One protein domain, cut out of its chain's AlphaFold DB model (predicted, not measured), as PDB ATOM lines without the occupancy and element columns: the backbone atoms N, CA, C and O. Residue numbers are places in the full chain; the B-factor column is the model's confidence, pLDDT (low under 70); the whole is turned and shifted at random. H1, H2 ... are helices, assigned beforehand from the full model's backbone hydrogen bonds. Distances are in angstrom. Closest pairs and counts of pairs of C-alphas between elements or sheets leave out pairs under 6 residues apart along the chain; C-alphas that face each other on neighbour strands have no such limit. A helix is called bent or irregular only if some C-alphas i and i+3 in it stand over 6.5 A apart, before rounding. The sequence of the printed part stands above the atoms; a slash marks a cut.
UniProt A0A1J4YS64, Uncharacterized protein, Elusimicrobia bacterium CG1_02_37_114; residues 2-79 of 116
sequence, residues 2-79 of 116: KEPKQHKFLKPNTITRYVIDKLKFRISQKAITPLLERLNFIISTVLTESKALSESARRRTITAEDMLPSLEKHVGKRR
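Overview. This is residues 2 to 79 of the 116 residues of an uncharacterized protein of Elusimicrobia bacterium CG1_02_37_114 (UniProt A0A1J4YS64). One long helix, H2, makes the length of the model, with a shorter helix at each end of it: H3 folds back along the later half of H2 as a helical hairpin, while H1 begins beside residues 32 to 36 of H2 and slants steeply away. H1 and H3 are apart from each other, and the unnamed residues 2 to 6 and 77 to 79 trail away from the helices at the two ends of the printed part. The printed part has 78 residues, with three named helices in the order H1, H2, H3 and no named strand; the class is all helix, with 52 of the 78 printed residues in the helices. The whole is loose, with a radius of gyration of the C-alphas of 15.6 A, and flat in outline, its C-alphas spanning 47 by 37 by 19 A along their three main axes.

Along the chain. The printed part begins at Lys 2, with its C-alpha at (79.440, 56.546, 123.747), and residues 2 to 11 lie before the first named helix. H1 is the helix of residues 12 to 23, Pro 12 to Leu 23, and measures 15.8 A from first to last C-alpha; its C-alpha 12 stands at (70.588, 78.170, 128.937). After five residues follows H2, residues 29 to 56, Gln 29 to Ser 56. With 28 residues it is the longest helix, 40.5 A from C-alpha 29 at (63.049, 74.710, 128.907) to C-alpha 56 at (97.592, 71.272, 108.045). H2 is neither bent nor irregular, but only just: C-alphas 31 and 34 are 6.5 A apart. Seven residues later comes H3, residues 64 to 75, Ala 64 to Val 75, which measures 15.1 A and ends with C-alpha 75 at (76.130, 77.380, 109.607). H3 too is neither bent nor irregular, but only just, with C-alphas 66 and 69 also 6.5 A apart. Residues 76 to 79 follow H3.

Arrangement. H1 touches H2, with 5 pairs of C-alphas within 8 A. H1 touches H2 with residues 12 to 16 alone, and H2 touches H1 with residues 32 to 36 alone. Their closest C-alphas, those of Pro 12 and Ile 32, are 6.9 A apart. The two helices run opposite ways at a steep tilt of 66 degrees, and their centres are 20.6 A apart. H2 and H3 touch, with 17 pairs of C-alphas within 8 A, and H2 touches H3 with residues 42 to 54 alone. The closest C-alphas of the two are those of Ser 50 and Asp 66, 4.7 A apart. H2 and H3 run opposite ways at a steep tilt of 40 degrees, with 11.6 A from centre to centre, and form a helical hairpin. H1 and H3 are apart. In the backbone of H1 every O i to N i+4 pair is within hydrogen-bond range; in H2 22 of 24 such pairs are, and in H3 6 of 8.

Size, cuts and confidence. The two C-alphas farthest apart are those of Lys 24 and Arg 58, at 47.9 A. From the first to the last printed C-alpha, Lys 2 to Arg 79, the distance is 37.4 A. The printed part runs from residue 2 to residue 79 of a full chain of 116 residues and has no cut. The link from H1 to H2 is tight, the link from H2 to H3 is short, and no link is long. The mean pLDDT of the printed part is 87.6. Confidence is low, under 70, for 8 residues: residues 2 to 6 and residues 77 to 79. The mean pLDDT is 93 in H1, 93 in H2 and 89 in H3.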
ATOM      1  N   LYS A   2      79.619  55.420 122.814       32.31
ATOM      2  CA  LYS A   2      79.440  56.546 123.747       32.31
ATOM      3  C   LYS A   2      79.329  57.816 122.909       32.31
ATOM      4  O   LYS A   2      80.289  58.144 122.218       32.31
ATOM      5  N   GLU A   3      78.179  58.486 122.941       41.91
ATOM      6  CA  GLU A   3      78.061  59.822 122.360       41.91
ATOM      7  C   GLU A   3      79.164  60.709 122.957       41.91
ATOM      8  O   GLU A   3      79.383  60.676 124.178       41.91
ATOM      9  N   PRO A   4      79.925  61.443 122.129       50.03
ATOM     10  CA  PRO A   4      80.956  62.329 122.640       50.03
ATOM     11  C   PRO A   4      80.296  63.323 123.596       50.03
ATOM     12  O   PRO A   4      79.275  63.922 123.263       50.03
ATOM     13  N   LYS A   5      80.859  63.473 124.804       54.16
ATOM     14  CA  LYS A   5      80.396  64.463 125.788       54.16
ATOM     15  C   LYS A   5      80.355  65.830 125.104       54.16
ATOM     16  O   LYS A   5      81.404  66.431 124.883       54.16
ATOM     17  N   GLN A   6      79.159  66.306 124.766       63.03
ATOM     18  CA  GLN A   6      78.995  67.608 124.136       63.03
ATOM     19  C   GLN A   6      79.448  68.687 125.116       63.03
ATOM     20  O   GLN A   6      78.935  68.801 126.235       63.03
ATOM     21  N   HIS A   7      80.446  69.463 124.706       78.00
ATOM     22  CA  HIS A   7      80.906  70.592 125.491       78.00
ATOM     23  C   HIS A   7      79.819  71.675 125.508       78.00
ATOM     24  O   HIS A   7      79.227  71.992 124.478       78.00
ATOM     25  N   LYS A   8      79.523  72.233 126.687       84.25
ATOM     26  CA  LYS A   8      78.490  73.266 126.845       84.25
ATOM     27  C   LYS A   8      79.113  74.644 126.649       84.25
ATOM     28  O   LYS A   8      79.577  75.251 127.610       84.25
ATOM     29  N   PHE A   9      79.103  75.134 125.415       87.56
ATOM     30  CA  PHE A   9      79.571  76.480 125.079       87.56
ATOM     31  C   PHE A   9      78.542  77.547 125.472       87.56
ATOM     32  O   PHE A   9      78.894  78.607 125.987       87.56
ATOM     33  N   LEU A  10      77.256  77.259 125.261       87.50
ATOM     34  CA  LEU A  10      76.161  78.193 125.524       87.50
ATOM     35  C   LEU A  10      75.441  77.877 126.840       87.50
ATOM     36  O   LEU A  10      75.077  76.731 127.119       87.50
ATOM     37  N   LYS A  11      75.187  78.917 127.645       88.81
ATOM     38  CA  LYS A  11      74.414  78.809 128.892       88.81
ATOM     39  C   LYS A  11      72.910  78.954 128.603       88.81
ATOM     40  O   LYS A  11      72.528  79.943 127.975       88.81
ATOM     41  N   PRO A  12      72.040  78.066 129.129       86.94
ATOM     42  CA  PRO A  12      70.588  78.170 128.937       86.94
ATOM     43  C   PRO A  12      70.011  79.523 129.359       86.94
ATOM     44  O   PRO A  12      69.226  80.120 128.627       86.94
ATOM     45  N   ASN A  13      70.481  80.054 130.492       90.31
ATOM     46  CA  ASN A  13      70.012  81.328 131.033       90.31
ATOM     47  C   ASN A  13      70.262  82.511 130.090       90.31
ATOM     48  O   ASN A  13      69.507  83.478 130.133       90.31
ATOM     49  N   THR A  14      71.278  82.442 129.225       90.56
ATOM     50  CA  THR A  14      71.545  83.492 128.233       90.56
ATOM     51  C   THR A  14      70.414  83.577 127.209       90.56
ATOM     52  O   THR A  14      69.940  84.672 126.912       90.56
ATOM     53  N   ILE A  15      69.932  82.430 126.719       90.19
ATOM     54  CA  ILE A  15      68.820  82.366 125.759       90.19
ATOM     55  C   ILE A  15      67.523  82.802 126.439       90.19
ATOM     56  O   ILE A  15      66.820  83.669 125.923       90.19
ATOM     57  N   THR A  16      67.237  82.267 127.629       92.31
ATOM     58  CA  THR A  16      66.040  82.630 128.400       92.31
ATOM     59  C   THR A  16      65.970  84.134 128.648       92.31
ATOM     60  O   THR A  16      64.938  84.754 128.396       92.31
ATOM     61  N   ARG A  17      67.082  84.738 129.084       94.00
ATOM     62  CA  ARG A  17      67.158  86.175 129.351       94.00
ATOM     63  C   ARG A  17      66.941  86.999 128.087       94.00
ATOM     64  O   ARG A  17      66.200  87.969 128.129       94.00
ATOM     65  N   TYR A  18      67.517  86.596 126.953       93.19
ATOM     66  CA  TYR A  18      67.280  87.286 125.685       93.19
ATOM     67  C   TYR A  18      65.794  87.276 125.293       93.19
ATOM     68  O   TYR A  18      65.238  88.320 124.949       93.19
ATOM     69  N   VAL A  19      65.123  86.125 125.392       93.69
ATOM     70  CA  VAL A  19      63.701  86.011 125.030       93.69
ATOM     71  C   VAL A  19      62.815  86.850 125.960       93.69
ATOM     72  O   VAL A  19      61.932  87.563 125.484       93.69
ATOM     73  N   ILE A  20      63.082  86.827 127.267       95.38
ATOM     74  CA  ILE A  20      62.311  87.608 128.244       95.38
ATOM     75  C   ILE A  20      62.573  89.108 128.076       95.38
ATOM     76  O   ILE A  20      61.635  89.895 127.956       95.38
ATOM     77  N   ASP A  21      63.837  89.522 128.027       95.81
ATOM     78  CA  ASP A  21      64.195  90.937 128.112       95.81
ATOM     79  C   ASP A  21      64.020  91.663 126.778       95.81
ATOM     80  O   ASP A  21      63.605  92.827 126.771       95.81
ATOM     81  N   LYS A  22      64.342  91.001 125.656       96.44
ATOM     82  CA  LYS A  22      64.341  91.609 124.314       96.44
ATOM     83  C   LYS A  22      63.106  91.264 123.509       96.44
ATOM     84  O   LYS A  22      62.520  92.163 122.922       96.44
ATOM     85  N   LEU A  23      62.703  89.995 123.499       94.44
ATOM     86  CA  LEU A  23      61.514  89.589 122.748       94.44
ATOM     87  C   LEU A  23      60.225  89.818 123.544       94.44
ATOM     88  O   LEU A  23      59.163  89.866 122.944       94.44
ATOM     89  N   LYS A  24      60.311  90.010 124.869       95.94
ATOM     90  CA  LYS A  24      59.151  90.143 125.767       95.94
ATOM     91  C   LYS A  24      58.242  88.906 125.750       95.94
ATOM     92  O   LYS A  24      57.038  89.010 125.960       95.94
ATOM     93  N   PHE A  25      58.829  87.725 125.546       96.19
ATOM     94  CA  PHE A  25      58.130  86.436 125.531       96.19
ATOM     95  C   PHE A  25      58.624  85.497 126.637       96.19
ATOM     96  O   PHE A  25      59.666  85.703 127.257       96.19
ATOM     97  N   ARG A  26      57.868  84.417 126.868       93.69
ATOM     98  CA  ARG A  26      58.321  83.262 127.650       93.69
ATOM     99  C   ARG A  26      58.793  82.167 126.702       93.69
ATOM    100  O   ARG A  26      58.210  81.968 125.642       93.69
ATOM    101  N   ILE A  27      59.809  81.424 127.117       93.38
ATOM    102  CA  ILE A  27      60.290  80.238 126.411       93.38
ATOM    103  C   ILE A  27      60.377  79.078 127.395       93.38
ATOM    104  O   ILE A  27      60.787  79.250 128.542       93.38
ATOM    105  N   SER A  28      59.939  77.896 126.968       93.38
ATOM    106  CA  SER A  28      59.988  76.704 127.809       93.38
ATOM    107  C   SER A  28      61.378  76.075 127.770       93.38
ATOM    108  O   SER A  28      62.060  76.088 126.744       93.38
ATOM    109  N   GLN A  29      61.781  75.438 128.871       90.19
ATOM    110  CA  GLN A  29      63.049  74.710 128.907       90.19
ATOM    111  C   GLN A  29      63.099  73.594 127.850       90.19
ATOM    112  O   GLN A  29      64.141  73.367 127.244       90.19
ATOM    113  N   LYS A  30      61.952  72.956 127.570       92.50
ATOM    114  CA  LYS A  30      61.811  71.929 126.525       92.50
ATOM    115  C   LYS A  30      62.128  72.456 125.120       92.50
ATOM    116  O   LYS A  30      62.617  71.687 124.304       92.50
ATOM    117  N   ALA A  31      61.889  73.740 124.844       90.75
ATOM    118  CA  ALA A  31      62.264  74.369 123.576       90.75
ATOM    119  C   ALA A  31      63.750  74.775 123.534       90.75
ATOM    120  O   ALA A  31      64.369  74.756 122.474       90.75
ATOM    121  N   ILE A  32      64.340  75.123 124.685       90.94
ATOM    122  CA  ILE A  32      65.737  75.579 124.780       90.94
ATOM    123  C   ILE A  32      66.728  74.422 124.635       90.94
ATOM    124  O   ILE A  32      67.767  74.580 123.998       90.94
ATOM    125  N   THR A  33      66.431  73.267 125.231       90.88
ATOM    126  CA  THR A  33      67.336  72.109 125.245       90.88
ATOM    127  C   THR A  33      67.808  71.672 123.848       90.88
ATOM    128  O   THR A  33      69.019  71.713 123.625       90.88
ATOM    129  N   PRO A  34      66.925  71.348 122.879       90.06
ATOM    130  CA  PRO A  34      67.369  70.890 121.558       90.06
ATOM    131  C   PRO A  34      68.132  71.974 120.782       90.06
ATOM    132  O   PRO A  34      69.073  71.675 120.046       90.06
ATOM    133  N   LEU A  35      67.776  73.250 120.977       88.94
ATOM    134  CA  LEU A  35      68.502  74.377 120.393       88.94
ATOM    135  C   LEU A  35      69.946  74.431 120.909       88.94
ATOM    136  O   LEU A  35      70.882  74.559 120.122       88.94
ATOM    137  N   LEU A  36      70.140  74.313 122.225       90.62
ATOM    138  CA  LEU A  36      71.470  74.307 122.832       90.62
ATOM    139  C   LEU A  36      72.298  73.106 122.396       90.62
ATOM    140  O   LEU A  36      73.475  73.275 122.098       90.62
ATOM    141  N   GLU A  37      71.710  71.914 122.371       90.38
ATOM    142  CA  GLU A  37      72.386  70.698 121.910       90.38
ATOM    143  C   GLU A  37      72.885  70.877 120.479       90.38
ATOM    144  O   GLU A  37      74.070  70.680 120.199       90.38
ATOM    145  N   ARG A  38      72.018  71.362 119.581       89.19
ATOM    146  CA  ARG A  38      72.391  71.580 118.184       89.19
ATOM    147  C   ARG A  38      73.471  72.648 118.028       89.19
ATOM    148  O   ARG A  38      74.420  72.433 117.278       89.19
ATOM    149  N   LEU A  39      73.361  73.775 118.730       90.69
ATOM    150  CA  LEU A  39      74.351  74.852 118.650       90.69
ATOM    151  C   LEU A  39      75.697  74.446 119.254       90.69
ATOM    152  O   LEU A  39      76.736  74.706 118.653       90.69
ATOM    153  N   ASN A  40      75.699  73.771 120.404       91.62
ATOM    154  CA  ASN A  40      76.928  73.264 121.015       91.62
ATOM    155  C   ASN A  40      77.612  72.229 120.113       91.62
ATOM    156  O   ASN A  40      78.835  72.253 119.976       91.62
ATOM    157  N   PHE A  41      76.832  71.361 119.462       90.88
ATOM    158  CA  PHE A  41      77.343  70.429 118.461       90.88
ATOM    159  C   PHE A  41      77.998  71.165 117.285       90.88
ATOM    160  O   PHE A  41      79.134  70.855 116.936       90.88
ATOM    161  N   ILE A  42      77.329  72.172 116.712       91.94
ATOM    162  CA  ILE A  42      77.879  72.972 115.605       91.94
ATOM    163  C   ILE A  42      79.184  73.661 116.023       91.94
ATOM    164  O   ILE A  42      80.176  73.543 115.310       91.94
ATOM    165  N   ILE A  43      79.221  74.319 117.189       93.62
ATOM    166  CA  ILE A  43      80.432  74.988 117.694       93.62
ATOM    167  C   ILE A  43      81.584  73.985 117.838       93.62
ATOM    168  O   ILE A  43      82.697  74.256 117.392       93.62
ATOM    169  N   SER A  44      81.318  72.807 118.412       93.94
ATOM    170  CA  SER A  44      82.330  71.756 118.562       93.94
ATOM    171  C   SER A  44      82.879  71.289 117.217       93.94
ATOM    172  O   SER A  44      84.088  71.098 117.076       93.94
ATOM    173  N   THR A  45      82.001  71.088 116.237       93.06
ATOM    174  CA  THR A  45      82.383  70.620 114.903       93.06
ATOM    175  C   THR A  45      83.212  71.668 114.174       93.06
ATOM    176  O   THR A  45      84.291  71.340 113.686       93.06
ATOM    177  N   VAL A  46      82.773  72.932 114.184       94.38
ATOM    178  CA  VAL A  46      83.513  74.047 113.576       94.38
ATOM    179  C   VAL A  46      84.915  74.142 114.174       94.38
ATOM    180  O   VAL A  46      85.887  74.106 113.434       94.38
ATOM    181  N   LEU A  47      85.046  74.158 115.504       95.38
ATOM    182  CA  LEU A  47      86.358  74.240 116.159       95.38
ATOM    183  C   LEU A  47      87.268  73.048 115.830       95.38
ATOM    184  O   LEU A  47      88.478  73.217 115.693       95.38
ATOM    185  N   THR A  48      86.700  71.846 115.711       95.44
ATOM    186  CA  THR A  48      87.465  70.633 115.390       95.44
ATOM    187  C   THR A  48      87.993  70.673 113.957       95.44
ATOM    188  O   THR A  48      89.157  70.356 113.721       95.44
ATOM    189  N   GLU A  49      87.163  71.094 113.002       94.94
ATOM    190  CA  GLU A  49      87.572  71.228 111.603       94.94
ATOM    191  C   GLU A  49      88.577  72.372 111.413       94.94
ATOM    192  O   GLU A  49      89.615  72.174 110.785       94.94
ATOM    193  N   SER A  50      88.346  73.532 112.031       95.56
ATOM    194  CA  SER A  50      89.280  74.662 111.971       95.56
ATOM    195  C   SER A  50      90.624  74.338 112.618       95.56
ATOM    196  O   SER A  50      91.673  74.755 112.127       95.56
ATOM    197  N   LYS A  51      90.632  73.524 113.680       96.81
ATOM    198  CA  LYS A  51      91.874  72.980 114.231       96.81
ATOM    199  C   LYS A  51      92.624  72.156 113.179       96.81
ATOM    200  O   LYS A  51      93.809  72.407 112.977       96.81
ATOM    201  N   ALA A  52      91.951  71.233 112.493       95.56
ATOM    202  CA  ALA A  52      92.578  70.390 111.473       95.56
ATOM    203  C   ALA A  52      93.162  71.214 110.306       95.56
ATOM    204  O   ALA A  52      94.255  70.910 109.819       95.56
ATOM    205  N   LEU A  53      92.483  72.292 109.902       93.88
ATOM    206  CA  LEU A  53      92.990  73.247 108.908       93.88
ATOM    207  C   LEU A  53      94.249  73.968 109.413       93.88
ATOM    208  O   LEU A  53      95.268  73.986 108.720       93.88
ATOM    209  N   SER A  54      94.232  74.456 110.658       95.62
ATOM    210  CA  SER A  54      95.403  75.106 111.257       95.62
ATOM    211  C   SER A  54      96.602  74.154 111.394       95.62
ATOM    212  O   SER A  54      97.735  74.544 111.109       95.62
ATOM    213  N   GLU A  55      96.361  72.885 111.750       96.38
ATOM    214  CA  GLU A  55      97.394  71.847 111.855       96.38
ATOM    215  C   GLU A  55      97.986  71.502 110.483       96.38
ATOM    216  O   GLU A  55      99.204  71.361 110.359       96.38
ATOM    217  N   SER A  56      97.153  71.460 109.438       94.38
ATOM    218  CA  SER A  56      97.592  71.272 108.045       94.38
ATOM    219  C   SER A  56      98.494  72.420 107.578       94.38
ATOM    220  O   SER A  56      99.478  72.198 106.873       94.38
ATOM    221  N   ALA A  57      98.226  73.637 108.057       92.56
ATOM    222  CA  ALA A  57      99.064  74.816 107.858       92.56
ATOM    223  C   ALA A  57     100.262  74.907 108.833       92.56
ATOM    224  O   ALA A  57     100.942  75.931 108.875       92.56
ATOM    225  N   ARG A  58     100.534  73.859 109.631       95.69
ATOM    226  CA  ARG A  58     101.599  73.800 110.658       95.69
ATOM    227  C   ARG A  58     101.505  74.896 111.728       95.69
ATOM    228  O   ARG A  58     102.502  75.235 112.368       95.69
ATOM    229  N   ARG A  59     100.312  75.442 111.960       95.81
ATOM    230  CA  ARG A  59     100.035  76.437 113.000       95.81
ATOM    231  C   ARG A  59      99.461  75.761 114.245       95.81
ATOM    232  O   ARG A  59      98.767  74.756 114.171       95.81
ATOM    233  N   ARG A  60      99.742  76.342 115.417       95.38
ATOM    234  CA  ARG A  60      99.126  75.959 116.710       95.38
ATOM    235  C   ARG A  60      98.020  76.916 117.157       95.38
ATOM    236  O   ARG A  60      97.516  76.808 118.267       95.38
ATOM    237  N   THR A  61      97.697  77.884 116.309       96.00
ATOM    238  CA  THR A  61      96.682  78.905 116.554       96.00
ATOM    239  C   THR A  61      95.668  78.833 115.426       96.00
ATOM    240  O   THR A  61      96.053  78.911 114.257       96.00
ATOM    241  N   ILE A  62      94.395  78.686 115.794       95.75
ATOM    242  CA  ILE A  62      93.266  78.793 114.873       95.75
ATOM    243  C   ILE A  62      93.066  80.276 114.557       95.75
ATOM    244  O   ILE A  62      92.968  81.104 115.462       95.75
ATOM    245  N   THR A  63      93.019  80.601 113.274       94.44
ATOM    246  CA  THR A  63      92.835  81.957 112.751       94.44
ATOM    247  C   THR A  63      91.479  82.085 112.064       94.44
ATOM    248  O   THR A  63      90.760  81.100 111.884       94.44
ATOM    249  N   ALA A  64      91.119  83.304 111.658       91.31
ATOM    250  CA  ALA A  64      89.891  83.541 110.903       91.31
ATOM    251  C   ALA A  64      89.838  82.726 109.595       91.31
ATOM    252  O   ALA A  64      88.776  82.210 109.254       91.31
ATOM    253  N   GLU A  65      90.978  82.545 108.923       89.69
ATOM    254  CA  GLU A  65      91.103  81.775 107.675       89.69
ATOM    255  C   GLU A  65      90.761  80.289 107.858       89.69
ATOM    256  O   GLU A  65      90.215  79.666 106.955       89.69
ATOM    257  N   ASP A  66      91.017  79.725 109.042       92.19
ATOM    258  CA  ASP A  66      90.649  78.338 109.364       92.19
ATOM    259  C   ASP A  66      89.180  78.215 109.786       92.19
ATOM    260  O   ASP A  66      88.543  77.177 109.608       92.19
ATOM    261  N   MET A  67      88.648  79.266 110.414       92.31
ATOM    262  CA  MET A  67      87.277  79.303 110.923       92.31
ATOM    263  C   MET A  67      86.257  79.467 109.807       92.31
ATOM    264  O   MET A  67      85.193  78.851 109.863       92.31
ATOM    265  N   LEU A  68      86.567  80.299 108.812       89.81
ATOM    266  CA  LEU A  68      85.622  80.690 107.773       89.81
ATOM    267  C   LEU A  68      85.085  79.487 106.969       89.81
ATOM    268  O   LEU A  68      83.862  79.325 106.947       89.81
ATOM    269  N   PRO A  69      85.918  78.570 106.433       88.88
ATOM    270  CA  PRO A  69      85.418  77.423 105.669       88.88
ATOM    271  C   PRO A  69      84.539  76.490 106.515       88.88
ATOM    272  O   PRO A  69      83.504  75.997 106.061       88.88
ATOM    273  N   SER A  70      84.920  76.263 107.775       89.12
ATOM    274  CA  SER A  70      84.158  75.419 108.700       89.12
ATOM    275  C   SER A  70      82.824  76.057 109.101       89.12
ATOM    276  O   SER A  70      81.810  75.362 109.202       89.12
ATOM    277  N   LEU A  71      82.785  77.379 109.293       89.94
ATOM    278  CA  LEU A  71      81.547  78.114 109.554       89.94
ATOM    279  C   LEU A  71      80.592  78.048 108.361       89.94
ATOM    280  O   LEU A  71      79.419  77.727 108.544       89.94
ATOM    281  N   GLU A  72      81.084  78.289 107.147       87.19
ATOM    282  CA  GLU A  72      80.267  78.235 105.929       87.19
ATOM    283  C   GLU A  72      79.642  76.859 105.713       87.19
ATOM    284  O   GLU A  72      78.468  76.756 105.352       87.19
ATOM    285  N   LYS A  73      80.399  75.799 106.002       87.75
ATOM    286  CA  LYS A  73      79.942  74.416 105.869       87.75
ATOM    287  C   LYS A  73      78.813  74.053 106.839       87.75
ATOM    288  O   LYS A  73      77.880  73.359 106.441       87.75
ATOM    289  N   HIS A  74      78.891  74.483 108.103       87.06
ATOM    290  CA  HIS A  74      77.979  74.016 109.168       87.06
ATOM    291  C   HIS A  74      76.891  75.011 109.573       87.06
ATOM    292  O   HIS A  74      75.876  74.605 110.140       87.06
ATOM    293  N   VAL A  75      77.087  76.301 109.302       85.12
ATOM    294  CA  VAL A  75      76.130  77.380 109.607       85.12
ATOM    295  C   VAL A  75      75.489  77.932 108.327       85.12
ATOM    296  O   VAL A  75      74.377  78.455 108.377       85.12
ATOM    297  N   GLY A  76      76.145  77.747 107.179       75.12
ATOM    298  CA  GLY A  76      75.720  78.237 105.870       75.12
ATOM    299  C   GLY A  76      76.514  79.465 105.417       75.12
ATOM    300  O   GLY A  76      77.061  80.211 106.233       75.12
ATOM    301  N   LYS A  77      76.561  79.694 104.099       65.25
ATOM    302  CA  LYS A  77      77.198  80.878 103.505       65.25
ATOM    303  C   LYS A  77      76.435  82.142 103.921       65.25
ATOM    304  O   LYS A  77      75.239  82.279 103.649       65.25
ATOM    305  N   ARG A  78      77.121  83.110 104.537       54.25
ATOM    306  CA  ARG A  78      76.637  84.501 104.538       54.25
ATOM    307  C   ARG A  78      76.777  84.978 103.089       54.25
ATOM    308  O   ARG A  78      77.789  84.659 102.484       54.25
ATOM    309  N   ARG A  79      75.747  85.626 102.521       50.78
ATOM    310  CA  ARG A  79      75.684  86.071 101.107       50.78
ATOM    311  C   ARG A  79      77.079  86.340 100.525       50.78
ATOM    312  O   ARG A  79      77.750  87.236 101.033       50.78
TER     313      ARG A  79